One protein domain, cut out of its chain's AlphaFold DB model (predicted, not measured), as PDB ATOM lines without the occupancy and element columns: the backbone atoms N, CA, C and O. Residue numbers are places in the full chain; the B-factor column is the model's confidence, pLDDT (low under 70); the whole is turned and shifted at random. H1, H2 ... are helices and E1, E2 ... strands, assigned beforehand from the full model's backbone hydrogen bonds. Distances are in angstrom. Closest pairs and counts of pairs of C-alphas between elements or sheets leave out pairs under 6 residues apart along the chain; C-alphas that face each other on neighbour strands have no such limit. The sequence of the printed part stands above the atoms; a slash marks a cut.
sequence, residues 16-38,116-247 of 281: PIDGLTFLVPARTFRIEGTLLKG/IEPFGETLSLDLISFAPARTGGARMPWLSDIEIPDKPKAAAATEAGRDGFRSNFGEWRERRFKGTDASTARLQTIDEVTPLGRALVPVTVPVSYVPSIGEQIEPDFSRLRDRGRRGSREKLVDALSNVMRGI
ATOM      1  N   PRO A  16      52.028 -54.498 -14.443       86.69
ATOM      2  CA  PRO A  16      50.923 -53.610 -14.788       86.69
ATOM      3  C   PRO A  16      49.644 -54.084 -14.089       86.69
ATOM      4  O   PRO A  16      49.281 -55.254 -14.201       86.69
ATOM      5  N   ILE A  17      48.972 -53.177 -13.381       87.25
ATOM      6  CA  ILE A  17      47.739 -53.467 -12.641       87.25
ATOM      7  C   ILE A  17      46.523 -52.995 -13.439       87.25
ATOM      8  O   ILE A  17      45.657 -53.802 -13.762       87.25
ATOM      9  N   ASP A  18      46.469 -51.703 -13.781       88.56
ATOM     10  CA  ASP A  18      45.332 -51.102 -14.494       88.56
ATOM     11  C   ASP A  18      45.717 -49.763 -15.166       88.56
ATOM     12  O   ASP A  18      46.892 -49.385 -15.213       88.56
ATOM     13  N   GLY A  19      44.742 -49.023 -15.698       90.19
ATOM     14  CA  GLY A  19      44.891 -47.660 -16.190       90.19
ATOM     15  C   GLY A  19      43.696 -46.773 -15.845       90.19
ATOM     16  O   GLY A  19      42.569 -47.013 -16.273       90.19
ATOM     17  N   LEU A  20      43.951 -45.668 -15.147       90.88
ATOM     18  CA  LEU A  20      42.921 -44.687 -14.807       90.88
ATOM     19  C   LEU A  20      42.786 -43.658 -15.924       90.88
ATOM     20  O   LEU A  20      43.766 -43.008 -16.288       90.88
ATOM     21  N   THR A  21      41.582 -43.493 -16.471       91.56
ATOM     22  CA  THR A  21      41.336 -42.560 -17.579       91.56
ATOM     23  C   THR A  21      40.497 -41.371 -17.133       91.56
ATOM     24  O   THR A  21      39.421 -41.540 -16.568       91.56
ATOM     25  N   PHE A  22      40.973 -40.170 -17.452       92.19
ATOM     26  CA  PHE A  22      40.322 -38.904 -17.124       92.19
ATOM     27  C   PHE A  22      40.109 -38.055 -18.373       92.19
ATOM     28  O   PHE A  22      40.890 -38.123 -19.325       92.19
ATOM     29  N   LEU A  23      39.075 -37.220 -18.360       93.25
ATOM     30  CA  LEU A  23      38.799 -36.259 -19.420       93.25
ATOM     31  C   LEU A  23      39.476 -34.923 -19.103       93.25
ATOM     32  O   LEU A  23      39.105 -34.207 -18.177       93.25
ATOM     33  N   VAL A  24      40.494 -34.580 -19.892       94.50
ATOM     34  CA  VAL A  24      41.262 -33.341 -19.747       94.50
ATOM     35  C   VAL A  24      40.673 -32.257 -20.649       94.50
ATOM     36  O   VAL A  24      40.613 -32.453 -21.869       94.50
ATOM     37  N   PRO A  25      40.274 -31.090 -20.108       94.88
ATOM     38  CA  PRO A  25      39.829 -29.964 -20.917       94.88
ATOM     39  C   PRO A  25      40.924 -29.495 -21.869       94.88
ATOM     40  O   PRO A  25      42.055 -29.240 -21.461       94.88
ATOM     41  N   ALA A  26      40.581 -29.346 -23.141       95.56
ATOM     42  CA  ALA A  26      41.478 -28.906 -24.195       95.56
ATOM     43  C   ALA A  26      40.788 -27.895 -25.114       95.56
ATOM     44  O   ALA A  26      39.557 -27.797 -25.182       95.56
ATOM     45  N   ARG A  27      41.593 -27.144 -25.861       95.94
ATOM     46  CA  ARG A  27      41.110 -26.246 -26.908       95.94
ATOM     47  C   ARG A  27      42.005 -26.329 -28.132       95.94
ATOM     48  O   ARG A  27      43.224 -26.424 -28.018       95.94
ATOM     49  N   THR A  28      41.384 -26.308 -29.301       96.88
ATOM     50  CA  THR A  28      42.078 -26.235 -30.584       96.88
ATOM     51  C   THR A  28      42.386 -24.779 -30.917       96.88
ATOM     52  O   THR A  28      41.549 -23.906 -30.708       96.88
ATOM     53  N   PHE A  29      43.574 -24.514 -31.446       97.62
ATOM     54  CA  PHE A  29      44.045 -23.193 -31.846       97.62
ATOM     55  C   PHE A  29      44.514 -23.242 -33.296       97.62
ATOM     56  O   PHE A  29      45.202 -24.190 -33.681       97.62
ATOM     57  N   ARG A  30      44.169 -22.214 -34.073       97.94
ATOM     58  CA  ARG A  30      44.857 -21.883 -35.322       97.94
ATOM     59  C   ARG A  30      45.989 -20.924 -34.988       97.94
ATOM     60  O   ARG A  30      45.749 -19.920 -34.320       97.94
ATOM     61  N   ILE A  31      47.204 -21.258 -35.399       98.19
ATOM     62  CA  ILE A  31      48.410 -20.488 -35.104       98.19
ATOM     63  C   ILE A  31      49.115 -20.182 -36.410       98.19
ATOM     64  O   ILE A  31      49.390 -21.095 -37.189       98.19
ATOM     65  N   GLU A  32      49.415 -18.908 -36.618       98.19
ATOM     66  CA  GLU A  32      50.106 -18.410 -37.799       98.19
ATOM     67  C   GLU A  32      51.327 -17.596 -37.382       98.19
ATOM     68  O   GLU A  32      51.341 -16.950 -36.328       98.19
ATOM     69  N   GLY A  33      52.379 -17.658 -38.186       96.69
ATOM     70  CA  GLY A  33      53.613 -16.937 -37.919       96.69
ATOM     71  C   GLY A  33      54.682 -17.238 -38.951       96.69
ATOM     72  O   GLY A  33      54.409 -17.822 -40.004       96.69
ATOM     73  N   THR A  34      55.926 -16.914 -38.611       92.69
ATOM     74  CA  THR A  34      57.076 -17.222 -39.458       92.69
ATOM     75  C   THR A  34      58.097 -18.119 -38.767       92.69
ATOM     76  O   THR A  34      58.356 -18.056 -37.557       92.69
ATOM     77  N   LEU A  35      58.694 -18.993 -39.570       91.38
ATOM     78  CA  LEU A  35      59.833 -19.816 -39.205       91.38
ATOM     79  C   LEU A  35      61.081 -19.257 -39.855       91.38
ATOM     80  O   LEU A  35      61.062 -18.880 -41.021       91.38
ATOM     81  N   LEU A  36      62.184 -19.330 -39.130       84.56
ATOM     82  CA  LEU A  36      63.509 -19.189 -39.693       84.56
ATOM     83  C   LEU A  36      64.077 -20.585 -39.973       84.56
ATOM     84  O   LEU A  36      64.214 -21.398 -39.053       84.56
ATOM     85  N   LYS A  37      64.406 -20.867 -41.233       77.12
ATOM     86  CA  LYS A  37      65.118 -22.076 -41.669       77.12
ATOM     87  C   LYS A  37      66.488 -21.700 -42.233       77.12
ATOM     88  O   LYS A  37      66.635 -20.629 -42.811       77.12
ATOM     89  N   GLY A  38      67.465 -22.597 -42.091       64.06
ATOM     90  CA  GLY A  38      68.800 -22.421 -42.687       64.06
ATOM     91  C   GLY A  38      69.963 -22.214 -41.712       64.06
ATOM     92  O   GLY A  38      71.081 -22.017 -42.165       64.06
ATOM     93  N   ILE A 116      63.112 -17.274 -44.315       82.69
ATOM     94  CA  ILE A 116      61.891 -16.970 -43.575       82.69
ATOM     95  C   ILE A 116      60.725 -17.606 -44.330       82.69
ATOM     96  O   ILE A 116      60.449 -17.250 -45.475       82.69
ATOM     97  N   GLU A 117      60.052 -18.565 -43.703       87.50
ATOM     98  CA  GLU A 117      58.880 -19.223 -44.274       87.50
ATOM     99  C   GLU A 117      57.651 -18.973 -43.399       87.50
ATOM    100  O   GLU A 117      57.708 -19.239 -42.192       87.50
ATOM    101  N   PRO A 118      56.526 -18.512 -43.970       93.06
ATOM    102  CA  PRO A 118      55.277 -18.467 -43.232       93.06
ATOM    103  C   PRO A 118      54.809 -19.890 -42.907       93.06
ATOM    104  O   PRO A 118      54.995 -20.828 -43.688       93.06
ATOM    105  N   PHE A 119      54.163 -20.048 -41.758       94.75
ATOM    106  CA  PHE A 119      53.474 -21.275 -41.390       94.75
ATOM    107  C   PHE A 119      52.084 -20.964 -40.840       94.75
ATOM    108  O   PHE A 119      51.857 -19.928 -40.220       94.75
ATOM    109  N   GLY A 120      51.169 -21.906 -41.049       95.88
ATOM    110  CA  GLY A 120      49.856 -21.933 -40.425       95.88
ATOM    111  C   GLY A 120      49.568 -23.355 -39.972       95.88
ATOM    112  O   GLY A 120      49.733 -24.294 -40.752       95.88
ATOM    113  N   GLU A 121      49.181 -23.528 -38.713       95.31
ATOM    114  CA  GLU A 121      48.921 -24.840 -38.130       95.31
ATOM    115  C   GLU A 121      47.669 -24.822 -37.258       95.31
ATOM    116  O   GLU A 121      47.361 -23.832 -36.596       95.31
ATOM    117  N   THR A 122      46.969 -25.957 -37.221       95.75
ATOM    118  CA  THR A 122      45.911 -26.201 -36.241       95.75
ATOM    119  C   THR A 122      46.359 -27.267 -35.251       95.75
ATOM    120  O   THR A 122      46.599 -28.412 -35.628       95.75
ATOM    121  N   LEU A 123      46.444 -26.918 -33.968       95.06
ATOM    122  CA  LEU A 123      46.817 -27.864 -32.917       95.06
ATOM    123  C   LEU A 123      45.968 -27.691 -31.666       95.06
ATOM    124  O   LEU A 123      45.443 -26.615 -31.388       95.06
ATOM    125  N   SER A 124      45.832 -28.770 -30.901       96.06
ATOM    126  CA  SER A 124      45.090 -28.748 -29.644       96.06
ATOM    127  C   SER A 124      46.041 -28.720 -28.464       96.06
ATOM    128  O   SER A 124      47.013 -29.476 -28.426       96.06
ATOM    129  N   LEU A 125      45.744 -27.848 -27.509       96.94
ATOM    130  CA  LEU A 125      46.460 -27.727 -26.246       96.94
ATOM    131  C   LEU A 125      45.513 -28.087 -25.106       96.94
ATOM    132  O   LEU A 125      44.333 -27.723 -25.152       96.94
ATOM    133  N   ASP A 126      46.008 -28.783 -24.086       96.00
ATOM    134  CA  ASP A 126      45.248 -28.939 -22.847       96.00
ATOM    135  C   ASP A 126      45.173 -27.598 -22.099       96.00
ATOM    136  O   ASP A 126      46.091 -26.787 -22.154       96.00
ATOM    137  N   LEU A 127      44.075 -27.337 -21.397       96.81
ATOM    138  CA  LEU A 127      43.835 -26.058 -20.723       96.81
ATOM    139  C   LEU A 127      44.445 -25.989 -19.313       96.81
ATOM    140  O   LEU A 127      44.214 -25.013 -18.604       96.81
ATOM    141  N   ILE A 128      45.217 -26.999 -18.900       96.50
ATOM    142  CA  ILE A 128      45.861 -27.057 -17.580       96.50
ATOM    143  C   ILE A 128      47.334 -26.642 -17.696       96.50
ATOM    144  O   ILE A 128      47.809 -25.727 -17.021       96.50
ATOM    145  N   SER A 129      48.061 -27.297 -18.592       96.12
ATOM    146  CA  SER A 129      49.484 -27.109 -18.858       96.12
ATOM    147  C   SER A 129      49.774 -26.381 -20.173       96.12
ATOM    148  O   SER A 129      50.881 -25.870 -20.343       96.12
ATOM    149  N   PHE A 130      48.784 -26.246 -21.064       96.88
ATOM    150  CA  PHE A 130      48.949 -25.666 -22.404       96.88
ATOM    151  C   PHE A 130      50.015 -26.386 -23.239       96.88
ATOM    152  O   PHE A 130      50.696 -25.778 -24.069       96.88
ATOM    153  N   ALA A 131      50.151 -27.697 -23.030       96.00
ATOM    154  CA  ALA A 131      51.005 -28.565 -23.819       96.00
ATOM    155  C   ALA A 131      50.197 -29.232 -24.948       96.00
ATOM    156  O   ALA A 131      48.972 -29.353 -24.863       96.00
ATOM    157  N   PRO A 132      50.850 -29.687 -26.035       94.69
ATOM    158  CA  PRO A 132      50.161 -30.392 -27.109       94.69
ATOM    159  C   PRO A 132      49.390 -31.617 -26.603       94.69
ATOM    160  O   PRO A 132      49.979 -32.568 -26.070       94.69
ATOM    161  N   ALA A 133      48.081 -31.604 -26.831       91.94
ATOM    162  CA  ALA A 133      47.155 -32.684 -26.529       91.94
ATOM    163  C   ALA A 133      46.800 -33.436 -27.818       91.94
ATOM    164  O   ALA A 133      46.604 -32.837 -28.877       91.94
ATOM    165  N   ARG A 134      46.721 -34.771 -27.751       81.88
ATOM    166  CA  ARG A 134      46.228 -35.562 -28.888       81.88
ATOM    167  C   ARG A 134      44.713 -35.538 -28.857       81.88
ATOM    168  O   ARG A 134      44.116 -36.101 -27.953       81.88
ATOM    169  N   THR A 135      44.106 -34.908 -29.849       71.06
ATOM    170  CA  THR A 135      42.675 -35.042 -30.090       71.06
ATOM    171  C   THR A 135      42.404 -36.317 -30.886       71.06
ATOM    172  O   THR A 135      43.161 -36.666 -31.792       71.06
ATOM    173  N   GLY A 136      41.343 -37.033 -30.517       64.12
ATOM    174  CA  GLY A 136      40.958 -38.310 -31.119       64.12
ATOM    175  C   GLY A 136      40.758 -39.404 -30.068       64.12
ATOM    176  O   GLY A 136      41.526 -39.511 -29.118       64.12
ATOM    177  N   GLY A 137      39.700 -40.193 -30.235       62.78
ATOM    178  CA  GLY A 137      39.282 -41.234 -29.295       62.78
ATOM    179  C   GLY A 137      37.761 -41.359 -29.248       62.78
ATOM    180  O   GLY A 137      37.046 -40.454 -29.684       62.78
ATOM    181  N   ALA A 138      37.260 -42.487 -28.741       63.22
ATOM    182  CA  ALA A 138      35.831 -42.654 -28.502       63.22
ATOM    183  C   ALA A 138      35.355 -41.636 -27.454       63.22
ATOM    184  O   ALA A 138      36.044 -41.378 -26.465       63.22
ATOM    185  N   ARG A 139      34.170 -41.054 -27.664       67.31
ATOM    186  CA  ARG A 139      33.530 -40.197 -26.663       67.31
ATOM    187  C   ARG A 139      33.124 -41.084 -25.487       67.31
ATOM    188  O   ARG A 139      32.262 -41.941 -25.652       67.31
ATOM    189  N   MET A 140      33.733 -40.871 -24.326       75.81
ATOM    190  CA  MET A 140      33.446 -41.630 -23.106       75.81
ATOM    191  C   MET A 140      32.794 -40.701 -22.070       75.81
ATOM    192  O   MET A 140      33.477 -40.225 -21.169       75.81
ATOM    193  N   PRO A 141      31.493 -40.377 -22.213       73.56
ATOM    194  CA  PRO A 141      30.813 -39.391 -21.366       73.56
ATOM    195  C   PRO A 141      30.675 -39.809 -19.893       73.56
ATOM    196  O   PRO A 141      30.252 -38.997 -19.084       73.56
ATOM    197  N   TRP A 142      30.989 -41.062 -19.555       79.62
ATOM    198  CA  TRP A 142      30.962 -41.590 -18.187       79.62
ATOM    199  C   TRP A 142      32.296 -41.436 -17.440       79.62
ATOM    200  O   TRP A 142      32.387 -41.845 -16.286       79.62
ATOM    201  N   LEU A 143      33.341 -40.911 -18.086       84.94
ATOM    202  CA  LEU A 143      34.618 -40.649 -17.426       84.94
ATOM    203  C   LEU A 143      34.579 -39.337 -16.639       84.94
ATOM    204  O   LEU A 143      33.856 -38.409 -16.993       84.94
ATOM    205  N   SER A 144      35.409 -39.255 -15.602       85.12
ATOM    206  CA  SER A 144      35.541 -38.055 -14.780       85.12
ATOM    207  C   SER A 144      36.311 -36.952 -15.507       85.12
ATOM    208  O   SER A 144      37.432 -37.168 -15.982       85.12
ATOM    209  N   ASP A 145      35.725 -35.758 -15.531       89.19
ATOM    210  CA  ASP A 145      36.363 -34.534 -16.011       89.19
ATOM    211  C   ASP A 145      37.350 -33.993 -14.974       89.19
ATOM    212  O   ASP A 145      37.062 -33.940 -13.777       89.19
ATOM    213  N   ILE A 146      38.511 -33.532 -15.440       93.06
ATOM    214  CA  ILE A 146      39.455 -32.794 -14.599       93.06
ATOM    215  C   ILE A 146      39.071 -31.319 -14.593       93.06
ATOM    216  O   ILE A 146      38.952 -30.686 -15.646       93.06
ATOM    217  N   GLU A 147      38.935 -30.744 -13.401       91.94
ATOM    218  CA  GLU A 147      38.734 -29.306 -13.255       91.94
ATOM    219  C   GLU A 147      39.988 -28.527 -13.676       91.94
ATOM    220  O   GLU A 147      41.116 -28.895 -13.353       91.94
ATOM    221  N   ILE A 148      39.792 -27.411 -14.384       94.44
ATOM    222  CA  ILE A 148      40.875 -26.491 -14.741       94.44
ATOM    223  C   ILE A 148      41.303 -25.723 -13.479       94.44
ATOM    224  O   ILE A 148      40.510 -24.908 -12.998       94.44
ATOM    225  N   PRO A 149      42.545 -25.892 -12.979       93.62
ATOM    226  CA  PRO A 149      42.976 -25.217 -11.752       93.62
ATOM    227  C   PRO A 149      43.077 -23.693 -11.917       93.62
ATOM    228  O   PRO A 149      42.695 -22.936 -11.030       93.62
ATOM    229  N   ASP A 150      43.558 -23.231 -13.075       93.75
ATOM    230  CA  ASP A 150      43.755 -21.813 -13.394       93.75
ATOM    231  C   ASP A 150      42.719 -21.337 -14.428       93.75
ATOM    232  O   ASP A 150      42.978 -21.228 -15.632       93.75
ATOM    233  N   LYS A 151      41.490 -21.104 -13.949       94.69
ATOM    234  CA  LYS A 151      40.366 -20.639 -14.782       94.69
ATOM    235  C   LYS A 151      40.639 -19.286 -15.461       94.69
ATOM    236  O   LYS A 151      40.313 -19.183 -16.645       94.69
ATOM    237  N   PRO A 152      41.232 -18.270 -14.795       96.31
ATOM    238  CA  PRO A 152      41.573 -17.005 -15.447       96.31
ATOM    239  C   PRO A 152      42.522 -17.190 -16.633       96.31
ATOM    240  O   PRO A 152      42.249 -16.675 -17.719       96.31
ATOM    241  N   LYS A 153      43.579 -17.998 -16.482       93.25
ATOM    242  CA  LYS A 153      44.498 -18.293 -17.588       93.25
ATOM    243  C   LYS A 153      43.810 -19.037 -18.732       93.25
ATOM    244  O   LYS A 153      44.039 -18.722 -19.898       93.25
ATOM    245  N   ALA A 154      42.940 -19.997 -18.424       92.38
ATOM    246  CA  ALA A 154      42.149 -20.694 -19.440       92.38
ATOM    247  C   ALA A 154      41.146 -19.782 -20.165       92.38
ATOM    248  O   ALA A 154      40.868 -19.990 -21.349       92.38
ATOM    249  N   ALA A 155      40.621 -18.760 -19.483       92.38
ATOM    250  CA  ALA A 155      39.782 -17.734 -20.089       92.38
ATOM    251  C   ALA A 155      40.591 -16.820 -21.030       92.38
ATOM    252  O   ALA A 155      40.119 -16.522 -22.129       92.38
ATOM    253  N   ALA A 156      41.833 -16.477 -20.667       95.25
ATOM    254  CA  ALA A 156      42.809 -15.765 -21.504       95.25
ATOM    255  C   ALA A 156      43.430 -16.665 -22.600       95.25
ATOM    256  O   ALA A 156      44.642 -16.684 -22.826       95.25
ATOM    257  N   ALA A 157      42.587 -17.432 -23.300       92.12
ATOM    258  CA  ALA A 157      43.003 -18.534 -24.167       92.12
ATOM    259  C   ALA A 157      43.980 -18.120 -25.278       92.12
ATOM    260  O   ALA A 157      44.871 -18.895 -25.603       92.12
ATOM    261  N   THR A 158      43.833 -16.929 -25.862       96.75
ATOM    262  CA  THR A 158      44.722 -16.450 -26.932       96.75
ATOM    263  C   THR A 158      46.159 -16.266 -26.443       96.75
ATOM    264  O   THR A 158      47.088 -16.779 -27.063       96.75
ATOM    265  N   GLU A 159      46.347 -15.575 -25.318       97.44
ATOM    266  CA  GLU A 159      47.668 -15.339 -24.723       97.44
ATOM    267  C   GLU A 159      48.265 -16.646 -24.199       97.44
ATOM    268  O   GLU A 159      49.369 -17.034 -24.583       97.44
ATOM    269  N   ALA A 160      47.484 -17.402 -23.428       96.69
ATOM    270  CA  ALA A 160      47.936 -18.670 -22.875       96.69
ATOM    271  C   ALA A 160      48.236 -19.720 -23.964       96.69
ATOM    272  O   ALA A 160      49.189 -20.490 -23.835       96.69
ATOM    273  N   GLY A 161      47.471 -19.731 -25.061       97.06
ATOM    274  CA  GLY A 161      47.715 -20.573 -26.233       97.06
ATOM    275  C   GLY A 161      48.979 -20.170 -26.996       97.06
ATOM    276  O   GLY A 161      49.758 -21.042 -27.381       97.06
ATOM    277  N   ARG A 162      49.232 -18.861 -27.151       98.06
ATOM    278  CA  ARG A 162      50.476 -18.330 -27.738       98.06
ATOM    279  C   ARG A 162      51.695 -18.762 -26.927       98.06
ATOM    280  O   ARG A 162      52.652 -19.292 -27.495       98.06
ATOM    281  N   ASP A 163      51.651 -18.583 -25.611       96.75
ATOM    282  CA  ASP A 163      52.752 -18.950 -24.718       96.75
ATOM    283  C   ASP A 163      52.947 -20.462 -24.618       96.75
ATOM    284  O   ASP A 163      54.085 -20.945 -24.593       96.75
ATOM    285  N   GLY A 164      51.843 -21.214 -24.616       96.06
ATOM    286  CA  GLY A 164      51.834 -22.670 -24.682       96.06
ATOM    287  C   GLY A 164      52.515 -23.187 -25.944       96.06
ATOM    288  O   GLY A 164      53.434 -24.003 -25.859       96.06
ATOM    289  N   PHE A 165      52.139 -22.665 -27.115       96.94
ATOM    290  CA  PHE A 165      52.783 -23.032 -28.375       96.94
ATOM    291  C   PHE A 165      54.262 -22.648 -28.398       96.94
ATOM    292  O   PHE A 165      55.099 -23.500 -28.691       96.94
ATOM    293  N   ARG A 166      54.609 -21.409 -28.019       96.38
ATOM    294  CA  ARG A 166      56.006 -20.948 -27.953       96.38
ATOM    295  C   ARG A 166      56.854 -21.862 -27.065       96.38
ATOM    296  O   ARG A 166      57.929 -22.294 -27.473       96.38
ATOM    297  N   SER A 167      56.351 -22.199 -25.879       94.62
ATOM    298  CA  SER A 167      57.039 -23.059 -24.906       94.62
ATOM    299  C   SER A 167      57.221 -24.500 -25.383       94.62
ATOM    300  O   SER A 167      58.176 -25.161 -24.972       94.62
ATOM    301  N   ASN A 168      56.321 -24.981 -26.244       94.81
ATOM    302  CA  ASN A 168      56.303 -26.348 -26.766       94.81
ATOM    303  C   ASN A 168      56.674 -26.430 -28.259       94.81
ATOM    304  O   ASN A 168      56.453 -27.462 -28.895       94.81
ATOM    305  N   PHE A 169      57.276 -25.374 -28.819       94.00
ATOM    306  CA  PHE A 169      57.615 -25.297 -30.241       94.00
ATOM    307  C   PHE A 169      58.512 -26.454 -30.693       94.00
ATOM    308  O   PHE A 169      58.317 -26.985 -31.781       94.00
ATOM    309  N   GLY A 170      59.457 -26.888 -29.850       90.75
ATOM    310  CA  GLY A 170      60.325 -28.035 -30.147       90.75
ATOM    311  C   GLY A 170      59.535 -29.316 -30.436       90.75
ATOM    312  O   GLY A 170      59.772 -29.962 -31.453       90.75
ATOM    313  N   GLU A 171      58.525 -29.613 -29.611       91.25
ATOM    314  CA  GLU A 171      57.666 -30.793 -29.769       91.25
ATOM    315  C   GLU A 171      56.814 -30.712 -31.049       91.25
ATOM    316  O   GLU A 171      56.555 -31.722 -31.702       91.25
ATOM    317  N   TRP A 172      56.362 -29.511 -31.425       92.75
ATOM    318  CA  TRP A 172      55.675 -29.296 -32.700       92.75
ATOM    319  C   TRP A 172      56.627 -29.461 -33.890       92.75
ATOM    320  O   TRP A 172      56.322 -30.183 -34.840       92.75
ATOM    321  N   ARG A 173      57.806 -28.843 -33.818       91.31
ATOM    322  CA  ARG A 173      58.832 -28.848 -34.862       91.31
ATOM    323  C   ARG A 173      59.294 -30.264 -35.199       91.31
ATOM    324  O   ARG A 173      59.373 -30.603 -36.374       91.31
ATOM    325  N   GLU A 174      59.541 -31.091 -34.186       88.25
ATOM    326  CA  GLU A 174      59.931 -32.501 -34.347       88.25
ATOM    327  C   GLU A 174      58.843 -33.357 -35.006       88.25
ATOM    328  O   GLU A 174      59.150 -34.352 -35.656       88.25
ATOM    329  N   ARG A 175      57.566 -32.981 -34.866       88.19
ATOM    330  CA  ARG A 175      56.465 -33.645 -35.581       88.19
ATOM    331  C   ARG A 175      56.318 -33.156 -37.011       88.19
ATOM    332  O   ARG A 175      55.988 -33.943 -37.894       88.19
ATOM    333  N   ARG A 176      56.487 -31.850 -37.216       88.56
ATOM    334  CA  ARG A 176      56.246 -31.171 -38.492       88.56
ATOM    335  C   ARG A 176      57.339 -31.457 -39.516       88.56
ATOM    336  O   ARG A 176      57.032 -31.571 -40.704       88.56
ATOM    337  N   PHE A 177      58.588 -31.536 -39.064       85.81
ATOM    338  CA  PHE A 177      59.777 -31.721 -39.892       85.81
ATOM    339  C   PHE A 177      60.449 -33.058 -39.575       85.81
ATOM    340  O   PHE A 177      60.345 -33.568 -38.464       85.81
ATOM    341  N   LYS A 178      61.155 -33.633 -40.552       79.00
ATOM    342  CA  LYS A 178      61.932 -34.871 -40.392       79.00
ATOM    343  C   LYS A 178      63.407 -34.593 -40.686       79.00
ATOM    344  O   LYS A 178      63.713 -33.732 -41.504       79.00
ATOM    345  N   GLY A 179      64.312 -35.340 -40.054       72.25
ATOM    346  CA  GLY A 179      65.752 -35.247 -40.319       72.25
ATOM    347  C   GLY A 179      66.375 -33.905 -39.909       72.25
ATOM    348  O   GLY A 179      65.981 -33.302 -38.912       72.25
ATOM    349  N   THR A 180      67.360 -33.445 -40.679       62.94
ATOM    350  CA  THR A 180      68.136 -32.210 -40.442       62.94
ATOM    351  C   THR A 180      67.301 -30.926 -40.482       62.94
ATOM    352  O   THR A 180      67.646 -29.946 -39.825       62.94
ATOM    353  N   ASP A 181      66.153 -30.922 -41.162       66.12
ATOM    354  CA  ASP A 181      65.251 -29.762 -41.194       66.12
ATOM    355  C   ASP A 181      64.601 -29.488 -39.827       66.12
ATOM    356  O   ASP A 181      64.304 -28.342 -39.478       66.12
ATOM    357  N   ALA A 182      64.413 -30.533 -39.012       71.94
ATOM    358  CA  ALA A 182      63.846 -30.389 -37.676       71.94
ATOM    359  C   ALA A 182      64.810 -29.687 -36.710       71.94
ATOM    360  O   ALA A 182      64.364 -28.943 -35.842       71.94
ATOM    361  N   SER A 183      66.126 -29.874 -36.842       68.00
ATOM    362  CA  SER A 183      67.097 -29.239 -35.940       68.00
ATOM    363  C   SER A 183      67.398 -27.787 -36.317       68.00
ATOM    364  O   SER A 183      67.759 -26.996 -35.439       68.00
ATOM    365  N   THR A 184      67.197 -27.409 -37.581       76.12
ATOM    366  CA  THR A 184      67.535 -26.081 -38.117       76.12
ATOM    367  C   THR A 184      66.374 -25.091 -38.069       76.12
ATOM    368  O   THR A 184      66.616 -23.890 -37.970       76.12
ATOM    369  N   ALA A 185      65.122 -25.563 -38.050       85.06
ATOM    370  CA  ALA A 185      63.964 -24.688 -37.916       85.06
ATOM    371  C   ALA A 185      63.910 -24.007 -36.531       85.06
ATOM    372  O   ALA A 185      64.047 -24.636 -35.465       85.06
ATOM    373  N   ARG A 186      63.694 -22.692 -36.544       86.75
ATOM    374  CA  ARG A 186      63.502 -21.839 -35.366       86.75
ATOM    375  C   ARG A 186      62.219 -21.034 -35.534       86.75
ATOM    376  O   ARG A 186      61.870 -20.637 -36.640       86.75
ATOM    377  N   LEU A 187      61.513 -20.815 -34.433       91.44
ATOM    378  CA  LEU A 187      60.353 -19.935 -34.408       91.44
ATOM    379  C   LEU A 187      60.844 -18.489 -34.445       91.44
ATOM    380  O   LEU A 187      61.611 -18.103 -33.563       91.44
ATOM    381  N   GLN A 188      60.423 -17.712 -35.442       89.12
ATOM    382  CA  GLN A 188      60.769 -16.296 -35.539       89.12
ATOM    383  C   GLN A 188      59.659 -15.445 -34.921       89.12
ATOM    384  O   GLN A 188      59.896 -14.756 -33.929       89.12
ATOM    385  N   THR A 189      58.439 -15.545 -35.449       92.75
ATOM    386  CA  THR A 189      57.268 -14.842 -34.913       92.75
ATOM    387  C   THR A 189      56.087 -15.786 -34.704       92.75
ATOM    388  O   THR A 189      56.001 -16.872 -35.277       92.75
ATOM    389  N   ILE A 190      55.172 -15.357 -33.834       97.38
ATOM    390  CA  ILE A 190      53.798 -15.857 -33.794       97.38
ATOM    391  C   ILE A 190      52.943 -14.626 -34.045       97.38
ATOM    392  O   ILE A 190      52.883 -13.761 -33.166       97.38
ATOM    393  N   ASP A 191      52.305 -14.551 -35.200       95.62
ATOM    394  CA  ASP A 191      51.588 -13.363 -35.655       95.62
ATOM    395  C   ASP A 191      50.147 -13.404 -35.141       95.62
ATOM    396  O   ASP A 191      49.705 -12.500 -34.425       95.62
ATOM    397  N   GLU A 192      49.465 -14.527 -35.363       97.69
ATOM    398  CA  GLU A 192      48.077 -14.726 -34.957       97.69
ATOM    399  C   GLU A 192      47.888 -16.038 -34.186       97.69
ATOM    400  O   GLU A 192      48.460 -17.080 -34.516       97.69
ATOM    401  N   VAL A 193      47.062 -15.981 -33.137       98.19
ATOM    402  CA  VAL A 193      46.579 -17.156 -32.407       98.19
ATOM    403  C   VAL A 193      45.077 -17.024 -32.243       98.19
ATOM    404  O   VAL A 193      44.595 -16.192 -31.475       98.19
ATOM    405  N   THR A 194      44.344 -17.886 -32.933       98.12
ATOM    406  CA  THR A 194      42.887 -17.837 -32.977       98.12
ATOM    407  C   THR A 194      42.316 -19.087 -32.315       98.12
ATOM    408  O   THR A 194      42.508 -20.207 -32.804       98.12
ATOM    409  N   PRO A 195      41.648 -18.938 -31.156       97.38
ATOM    410  CA  PRO A 195      41.188 -20.075 -30.388       97.38
ATOM    411  C   PRO A 195      39.864 -20.601 -30.960       97.38
ATOM    412  O   PRO A 195      38.843 -19.917 -30.962       97.38
ATOM    413  N   LEU A 196      39.875 -21.850 -31.410       95.81
ATOM    414  CA  LEU A 196      38.764 -22.532 -32.068       95.81
ATOM    415  C   LEU A 196      37.905 -23.289 -31.032       95.81
ATOM    416  O   LEU A 196      37.587 -22.761 -29.958       95.81
ATOM    417  N   GLY A 197      37.521 -24.530 -31.354       91.94
ATOM    418  CA  GLY A 197      36.651 -25.383 -30.548       91.94
ATOM    419  C   GLY A 197      37.301 -25.932 -29.277       91.94
ATOM    420  O   GLY A 197      38.516 -26.127 -29.201       91.94
ATOM    421  N   ARG A 198      36.462 -26.193 -28.270       92.19
ATOM    422  CA  ARG A 198      36.836 -26.900 -27.038       92.19
ATOM    423  C   ARG A 198      36.590 -28.397 -27.198       92.19
ATOM    424  O   ARG A 198      35.667 -28.800 -27.900       92.19
ATOM    425  N   ALA A 199      37.390 -29.195 -26.509       90.31
ATOM    426  CA  ALA A 199      37.250 -30.641 -26.466       90.31
ATOM    427  C   ALA A 199      37.608 -31.172 -25.074       90.31
ATOM    428  O   ALA A 199      38.294 -30.507 -24.301       90.31
ATOM    429  N   LEU A 200      37.160 -32.388 -24.789       91.25
ATOM    430  CA  LEU A 200      37.631 -33.185 -23.664       91.25
ATOM    431  C   LEU A 200      38.506 -34.302 -24.234       91.25
ATOM    432  O   LEU A 200      38.069 -35.039 -25.122       91.25
ATOM    433  N   VAL A 201      39.752 -34.383 -23.776       91.44
ATOM    434  CA  VAL A 201      40.744 -35.342 -24.269       91.44
ATOM    435  C   VAL A 201      40.947 -36.432 -23.221       91.44
ATOM    436  O   VAL A 201      41.362 -36.106 -22.109       91.44
ATOM    437  N   PRO A 202      40.688 -37.713 -23.540       91.94
ATOM    438  CA  PRO A 202      40.947 -38.798 -22.608       91.94
ATOM    439  C   PRO A 202      42.457 -38.969 -22.400       91.94
ATOM    440  O   PRO A 202      43.223 -39.105 -23.357       91.94
ATOM    441  N   VAL A 203      42.878 -38.979 -21.139       91.44
ATOM    442  CA  VAL A 203      44.251 -39.250 -20.717       91.44
ATOM    443  C   VAL A 203      44.231 -40.418 -19.746       91.44
ATOM    444  O   VAL A 203      43.643 -40.324 -18.672       91.44
ATOM    445  N   THR A 204      44.878 -41.512 -20.143       91.81
ATOM    446  CA  THR A 204      45.035 -42.716 -19.323       91.81
ATOM    447  C   THR A 204      46.385 -42.692 -18.619       91.81
ATOM    448  O   THR A 204      47.425 -42.583 -19.274       91.81
ATOM    449  N   VAL A 205      46.361 -42.818 -17.296       93.25
ATOM    450  CA  VAL A 205      47.527 -42.975 -16.426       93.25
ATOM    451  C   VAL A 205      47.638 -44.458 -16.071       93.25
ATOM    452  O   VAL A 205      46.752 -44.969 -15.384       93.25
ATOM    453  N   PRO A 206      48.666 -45.173 -16.564       93.12
ATOM    454  CA  PRO A 206      48.923 -46.543 -16.148       93.12
ATOM    455  C   PRO A 206      49.184 -46.612 -14.648       93.12
ATOM    456  O   PRO A 206      49.752 -45.694 -14.060       93.12
ATOM    457  N   VAL A 207      48.789 -47.719 -14.049       91.00
ATOM    458  CA  VAL A 207      48.982 -48.018 -12.640       91.00
ATOM    459  C   VAL A 207      49.746 -49.331 -12.561       91.00
ATOM    460  O   VAL A 207      49.338 -50.331 -13.161       91.00
ATOM    461  N   SER A 208      50.876 -49.322 -11.864       87.38
ATOM    462  CA  SER A 208      51.764 -50.474 -11.763       87.38
ATOM    463  C   SER A 208      52.153 -50.764 -10.320       87.38
ATOM    464  O   SER A 208      52.041 -49.931  -9.423       87.38
ATOM    465  N   TYR A 209      52.594 -51.996 -10.112       82.25
ATOM    466  CA  TYR A 209      53.121 -52.491  -8.858       82.25
ATOM    467  C   TYR A 209      54.576 -52.912  -9.062       82.25
ATOM    468  O   TYR A 209      54.888 -53.632 -10.016       82.25
ATOM    469  N   VAL A 210      55.465 -52.457  -8.178       80.94
ATOM    470  CA  VAL A 210      56.897 -52.778  -8.224       80.94
ATOM    471  C   VAL A 210      57.314 -53.395  -6.884       80.94
ATOM    472  O   VAL A 210      57.652 -52.656  -5.956       80.94
ATOM    473  N   PRO A 211      57.333 -54.740  -6.771       75.94
ATOM    474  CA  PRO A 211      57.569 -55.437  -5.503       75.94
ATOM    475  C   PRO A 211      58.901 -55.089  -4.824       75.94
ATOM    476  O   PRO A 211      59.040 -55.228  -3.614       75.94
ATOM    477  N   SER A 212      59.903 -54.675  -5.604       70.31
ATOM    478  CA  SER A 212      61.238 -54.327  -5.109       70.31
ATOM    479  C   SER A 212      61.327 -52.931  -4.492       70.31
ATOM    480  O   SER A 212      62.236 -52.688  -3.699       70.31
ATOM    481  N   ILE A 213      60.410 -52.024  -4.841       68.00
ATOM    482  CA  ILE A 213      60.376 -50.640  -4.340       68.00
ATOM    483  C   ILE A 213      59.459 -50.543  -3.113       68.00
ATOM    484  O   ILE A 213      59.757 -49.799  -2.178       68.00
ATOM    485  N   GLY A 214      58.385 -51.336  -3.069       66.81
ATOM    486  CA  GLY A 214      57.503 -51.444  -1.912       66.81
ATOM    487  C   GLY A 214      56.196 -52.164  -2.230       66.81
ATOM    488  O   GLY A 214      55.981 -52.623  -3.345       66.81
ATOM    489  N   GLU A 215      55.297 -52.227  -1.247       67.44
ATOM    490  CA  GLU A 215      53.962 -52.840  -1.381       67.44
ATOM    491  C   GLU A 215      52.911 -51.877  -1.988       67.44
ATOM    492  O   GLU A 215      51.716 -52.157  -1.971       67.44
ATOM    493  N   GLN A 216      53.330 -50.713  -2.501       69.00
ATOM    494  CA  GLN A 216      52.421 -49.676  -2.998       69.00
ATOM    495  C   GLN A 216      52.145 -49.814  -4.496       69.00
ATOM    496  O   GLN A 216      53.031 -50.094  -5.302       69.00
ATOM    497  N   ILE A 217      50.885 -49.581  -4.857       80.06
ATOM    498  CA  ILE A 217      50.439 -49.431  -6.238       80.06
ATOM    499  C   ILE A 217      50.621 -47.959  -6.622       80.06
ATOM    500  O   ILE A 217      50.016 -47.082  -6.003       80.06
ATOM    501  N   GLU A 218      51.436 -47.685  -7.639       84.12
ATOM    502  CA  GLU A 218      51.802 -46.322  -8.026       84.12
ATOM    503  C   GLU A 218      51.315 -45.961  -9.441       84.12
ATOM    504  O   GLU A 218      51.378 -46.781 -10.364       84.12
ATOM    505  N   PRO A 219      50.831 -44.722  -9.652       90.62
ATOM    506  CA  PRO A 219      50.594 -44.203 -10.991       90.62
ATOM    507  C   PRO A 219      51.894 -43.899 -11.733       90.62
ATOM    508  O   PRO A 219      52.761 -43.173 -11.244       90.62
ATOM    509  N   ASP A 220      51.970 -44.347 -12.981       90.88
ATOM    510  CA  ASP A 220      53.081 -44.066 -13.876       90.88
ATOM    511  C   ASP A 220      52.794 -42.849 -14.772       90.88
ATOM    512  O   ASP A 220      52.047 -42.901 -15.755       90.88
ATOM    513  N   PHE A 221      53.449 -41.731 -14.459       92.75
ATOM    514  CA  PHE A 221      53.383 -40.499 -15.248       92.75
ATOM    515  C   PHE A 221      54.519 -40.346 -16.271       92.75
ATOM    516  O   PHE A 221      54.583 -39.301 -16.928       92.75
ATOM    517  N   SER A 222      55.408 -41.335 -16.433       90.19
ATOM    518  CA  SER A 222      56.575 -41.274 -17.335       90.19
ATOM    519  C   SER A 222      56.186 -40.818 -18.741       90.19
ATOM    520  O   SER A 222      56.679 -39.810 -19.240       90.19
ATOM    521  N   ARG A 223      55.153 -41.435 -19.328       89.75
ATOM    522  CA  ARG A 223      54.641 -41.093 -20.668       89.75
ATOM    523  C   ARG A 223      54.211 -39.635 -20.828       89.75
ATOM    524  O   ARG A 223      54.253 -39.109 -21.941       89.75
ATOM    525  N   LEU A 224      53.754 -38.990 -19.756       91.62
ATOM    526  CA  LEU A 224      53.418 -37.565 -19.765       91.62
ATOM    527  C   LEU A 224      54.654 -36.701 -19.501       91.62
ATOM    528  O   LEU A 224      54.814 -35.681 -20.165       91.62
ATOM    529  N   ARG A 225      55.529 -37.097 -18.571       91.44
ATOM    530  CA  ARG A 225      56.734 -36.342 -18.182       91.44
ATOM    531  C   ARG A 225      57.810 -36.322 -19.268       91.44
ATOM    532  O   ARG A 225      58.441 -35.284 -19.465       91.44
ATOM    533  N   ASP A 226      57.962 -37.428 -19.984       89.19
ATOM    534  CA  ASP A 226      58.995 -37.632 -21.007       89.19
ATOM    535  C   ASP A 226      58.576 -37.081 -22.372       89.19
ATOM    536  O   ASP A 226      59.366 -37.008 -23.313       89.19
ATOM    537  N   ARG A 227      57.309 -36.678 -22.506       87.56
ATOM    538  CA  ARG A 227      56.795 -36.121 -23.748       87.56
ATOM    539  C   ARG A 227      57.126 -34.637 -23.852       87.56
ATOM    540  O   ARG A 227      56.735 -33.836 -23.004       87.56
ATOM    541  N   GLY A 228      57.727 -34.261 -24.979       87.25
ATOM    542  CA  GLY A 228      58.017 -32.867 -25.306       87.25
ATOM    543  C   GLY A 228      59.072 -32.260 -24.387       87.25
ATOM    544  O   GLY A 228      60.023 -32.920 -23.982       87.25
ATOM    545  N   ARG A 229      58.923 -30.972 -24.063       89.00
ATOM    546  CA  ARG A 229      59.859 -30.282 -23.167       89.00
ATOM    547  C   ARG A 229      59.705 -30.808 -21.736       89.00
ATOM    548  O   ARG A 229      58.582 -30.874 -21.232       89.00
ATOM    549  N   ARG A 230      60.819 -31.069 -21.043       89.19
ATOM    550  CA  ARG A 230      60.821 -31.405 -19.607       89.19
ATOM    551  C   ARG A 230      60.014 -30.372 -18.807       89.19
ATOM    552  O   ARG A 230      60.147 -29.168 -19.029       89.19
ATOM    553  N   GLY A 231      59.140 -30.854 -17.926       90.38
ATOM    554  CA  GLY A 231      58.261 -30.018 -17.096       90.38
ATOM    555  C   GLY A 231      57.069 -29.387 -17.833       90.38
ATOM    556  O   GLY A 231      56.225 -28.768 -17.195       90.38
ATOM    557  N   SER A 232      56.933 -29.555 -19.157       93.00
ATOM    558  CA  SER A 232      55.801 -28.990 -19.922       93.00
ATOM    559  C   SER A 232      54.435 -29.427 -19.400       93.00
ATOM    560  O   SER A 232      53.481 -28.664 -19.486       93.00
ATOM    561  N   ARG A 233      54.356 -30.639 -18.845       95.12
ATOM    562  CA  ARG A 233      53.122 -31.288 -18.386       95.12
ATOM    563  C   ARG A 233      53.034 -31.423 -16.867       95.12
ATOM    564  O   ARG A 233      52.137 -32.099 -16.384       95.12
ATOM    565  N   GLU A 234      53.921 -30.781 -16.108       95.06
ATOM    566  CA  GLU A 234      53.959 -30.884 -14.638       95.06
ATOM    567  C   GLU A 234      52.620 -30.488 -14.004       95.06
ATOM    568  O   GLU A 234      52.026 -31.279 -13.283       95.06
ATOM    569  N   LYS A 235      52.042 -29.355 -14.424       95.44
ATOM    570  CA  LYS A 235      50.710 -28.916 -13.967       95.44
ATOM    571  C   LYS A 235      49.597 -29.928 -14.251       95.44
ATOM    572  O   LYS A 235      48.663 -30.052 -13.465       95.44
ATOM    573  N   LEU A 236      49.673 -30.626 -15.386       95.88
ATOM    574  CA  LEU A 236      48.706 -31.665 -15.740       95.88
ATOM    575  C   LEU A 236      48.895 -32.907 -14.861       95.88
ATOM    576  O   LEU A 236      47.911 -33.472 -14.390       95.88
ATOM    577  N   VAL A 237      50.145 -33.306 -14.614       95.88
ATOM    578  CA  VAL A 237      50.489 -34.406 -13.701       95.88
ATOM    579  C   VAL A 237      50.012 -34.105 -12.280       95.88
ATOM    580  O   VAL A 237      49.417 -34.976 -11.649       95.88
ATOM    581  N   ASP A 238      50.195 -32.878 -11.797       95.62
ATOM    582  CA  ASP A 238      49.724 -32.458 -10.475       95.62
ATOM    583  C   ASP A 238      48.195 -32.486 -10.383       95.62
ATOM    584  O   ASP A 238      47.641 -32.992  -9.407       95.62
ATOM    585  N   ALA A 239      47.499 -31.992 -11.414       95.50
ATOM    586  CA  ALA A 239      46.040 -32.033 -11.477       95.50
ATOM    587  C   ALA A 239      45.505 -33.475 -11.472       95.50
ATOM    588  O   ALA A 239      44.607 -33.790 -10.694       95.50
ATOM    589  N   LEU A 240      46.098 -34.368 -12.271       94.69
ATOM    590  CA  LEU A 240      45.764 -35.797 -12.281       94.69
ATOM    591  C   LEU A 240      46.024 -36.447 -10.916       94.69
ATOM    592  O   LEU A 240      45.150 -37.119 -10.377       94.69
ATOM    593  N   SER A 241      47.194 -36.196 -10.327       93.25
ATOM    594  CA  SER A 241      47.570 -36.729  -9.012       93.25
ATOM    595  C   SER A 241      46.610 -36.268  -7.913       93.25
ATOM    596  O   SER A 241      46.249 -37.049  -7.036       93.25
ATOM    597  N   ASN A 242      46.164 -35.010  -7.964       91.94
ATOM    598  CA  ASN A 242      45.166 -34.471  -7.041       91.94
ATOM    599  C   ASN A 242      43.825 -35.202  -7.149       91.94
ATOM    600  O   ASN A 242      43.271 -35.590  -6.124       91.94
ATOM    601  N   VAL A 243      43.328 -35.417  -8.371       91.00
ATOM    602  CA  VAL A 243      42.074 -36.152  -8.593       91.00
ATOM    603  C   VAL A 243      42.205 -37.592  -8.098       91.00
ATOM    604  O   VAL A 243      41.327 -38.079  -7.393       91.00
ATOM    605  N   MET A 244      43.326 -38.251  -8.397       89.56
ATOM    606  CA  MET A 244      43.589 -39.624  -7.967       89.56
ATOM    607  C   MET A 244      43.639 -39.782  -6.446       89.56
ATOM    608  O   MET A 244      43.102 -40.753  -5.925       89.56
ATOM    609  N   ARG A 245      44.214 -38.816  -5.717       86.94
ATOM    610  CA  ARG A 245      44.199 -38.814  -4.242       86.94
ATOM    611  C   ARG A 245      42.792 -38.734  -3.648       86.94
ATOM    612  O   ARG A 245      42.600 -39.147  -2.510       86.94
ATOM    613  N   GLY A 246      41.835 -38.185  -4.391       83.94
ATOM    614  CA  GLY A 246      40.434 -38.118  -3.987       83.94
ATOM    615  C   GLY A 246      39.638 -39.394  -4.270       83.94
ATOM    616  O   GLY A 246      38.488 -39.478  -3.846       83.94
ATOM    617  N   ILE A 247      40.210 -40.373  -4.981       83.50
ATOM    618  CA  ILE A 247      39.534 -41.642  -5.262       83.50
ATOM    619  C   ILE A 247      39.495 -42.457  -3.972       83.50
ATOM    620  O   ILE A 247      40.518 -42.918  -3.472       83.50
TER     621      ILE A 247
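This is residues 16 to 38 and 116 to 247 of the 281 residues of an uncharacterized protein of Mesorhizobium tianshanense (UniProt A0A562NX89). A long, twisted antiparallel sheet is bowed into a shallow U, with the three long strands E1, E2 and E3 making its length and helices H2 and H6 packed on the same face, inside the bow. H3 and H4 sit towards the end of the U where the chain is cut, while the hairpin of E3 and short E4 makes the other end, and the unnamed residues 127 to 150 start in the hollow between H2 and H6, loop round the ribbon of E1 and E3 and come back to H1. The printed part has 155 residues, with six named helices and four named strands in the order E1 E2 H1 H2 H3 H4 E3 E4 H5 H6; the sheet runs E2 E1 E3 E4, and the class is mixed, helices and strands. It is compact, with a radius of gyration of the C-alphas of 17.2 A, yet elongated in outline, 56 by 34 by 27 A.

Begin with the inner strands E1, residues 16 to 37, and E3, residues 186 to 209, antiparallel at 168 degrees; look for N 24 and O 201, 2.8 A apart, and N 36 and O 186, 2.8 A, both within hydrogen-bond range. Edge strand E2, residues 116 to 126, is antiparallel to E1 at 157 degrees, with N 31 and O 121 at 2.8 A. The other edge strand, E4, residues 217 to 219, forms a hairpin with E3 at 169 degrees; there N 218 and O 208 are 2.9 A apart. E1 bends by 97 degrees at residue 34, E2 by 59 degrees at residue 122 and E3 by 133 degrees at residue 189. Now look at H2, residues 157 to 167, which is on the sheet; its closest C-alphas to E3 are those of Thr 158 and Val 193, 5.8 A apart. H6, residues 234 to 245, is on the same face as H2, at a height over the sheet of 7.7 A; it lies over E3 and runs along the strands, only just, at 29 degrees on the local plane. H2 and H6 are apart. H1, residues 151 to 155, is only just not on the sheet, with 4 pairs of C-alphas within 10 A; it is close to H2 but not clearly touching, Lys 153 and Ala 160 having the closest C-alphas at 6.3 A. H3, residues 169 to 176, and H4, residues 180 to 184, only graze the sheet; they touch only at the corner, and only just, with 3 pairs of C-alphas within 8 A, the closest being Glu 174 and Ala 182 at 5.6 A. H5, residues 222 to 225, also only grazes the sheet and only just touches H6, with 3 pairs, through residues 234 to 237 of H6 alone; the closest C-alphas are those of Arg 225 and Glu 234, 7.1 A apart. H1, H2, H4 and H6 have every O i to N i+4 pair within hydrogen-bond range, H3 has 3 of 4, and H5 is too short for such a pair.

Find C-alpha 16 at (50.923, -53.610, -14.788); from there E1 runs 43.8 A to C-alpha 37. E2, residues 116 to 126, spans 29.2 A, and E3 starts at C-alpha 186 at (63.502, -21.839, -35.366) and runs 41.8 A to C-alpha 209. E4 holds residues 217 to 219. Among the helices, H2 measures 14.8 A, H3 10.2 A and H6 16.3 A, ending at C-alpha 245 at (44.199, -38.814, -4.242), while H1, H4 and H5 have 5, 5 and 4 residues.

The two C-alphas farthest apart are those of Ile 116 and Glu 215, 55.9 A. Look for the cut after residue 38: residues 39 to 115 are not printed, and C-alphas 38 and 116 are 8.8 A apart across it. Of the links printed whole, E2 to H1 is long, with 24 residues. The mean pLDDT of the printed part is 89.0, and the model is under 70 at residue 38, residues 136 to 139, 180 to 181, 183 and 213 to 216.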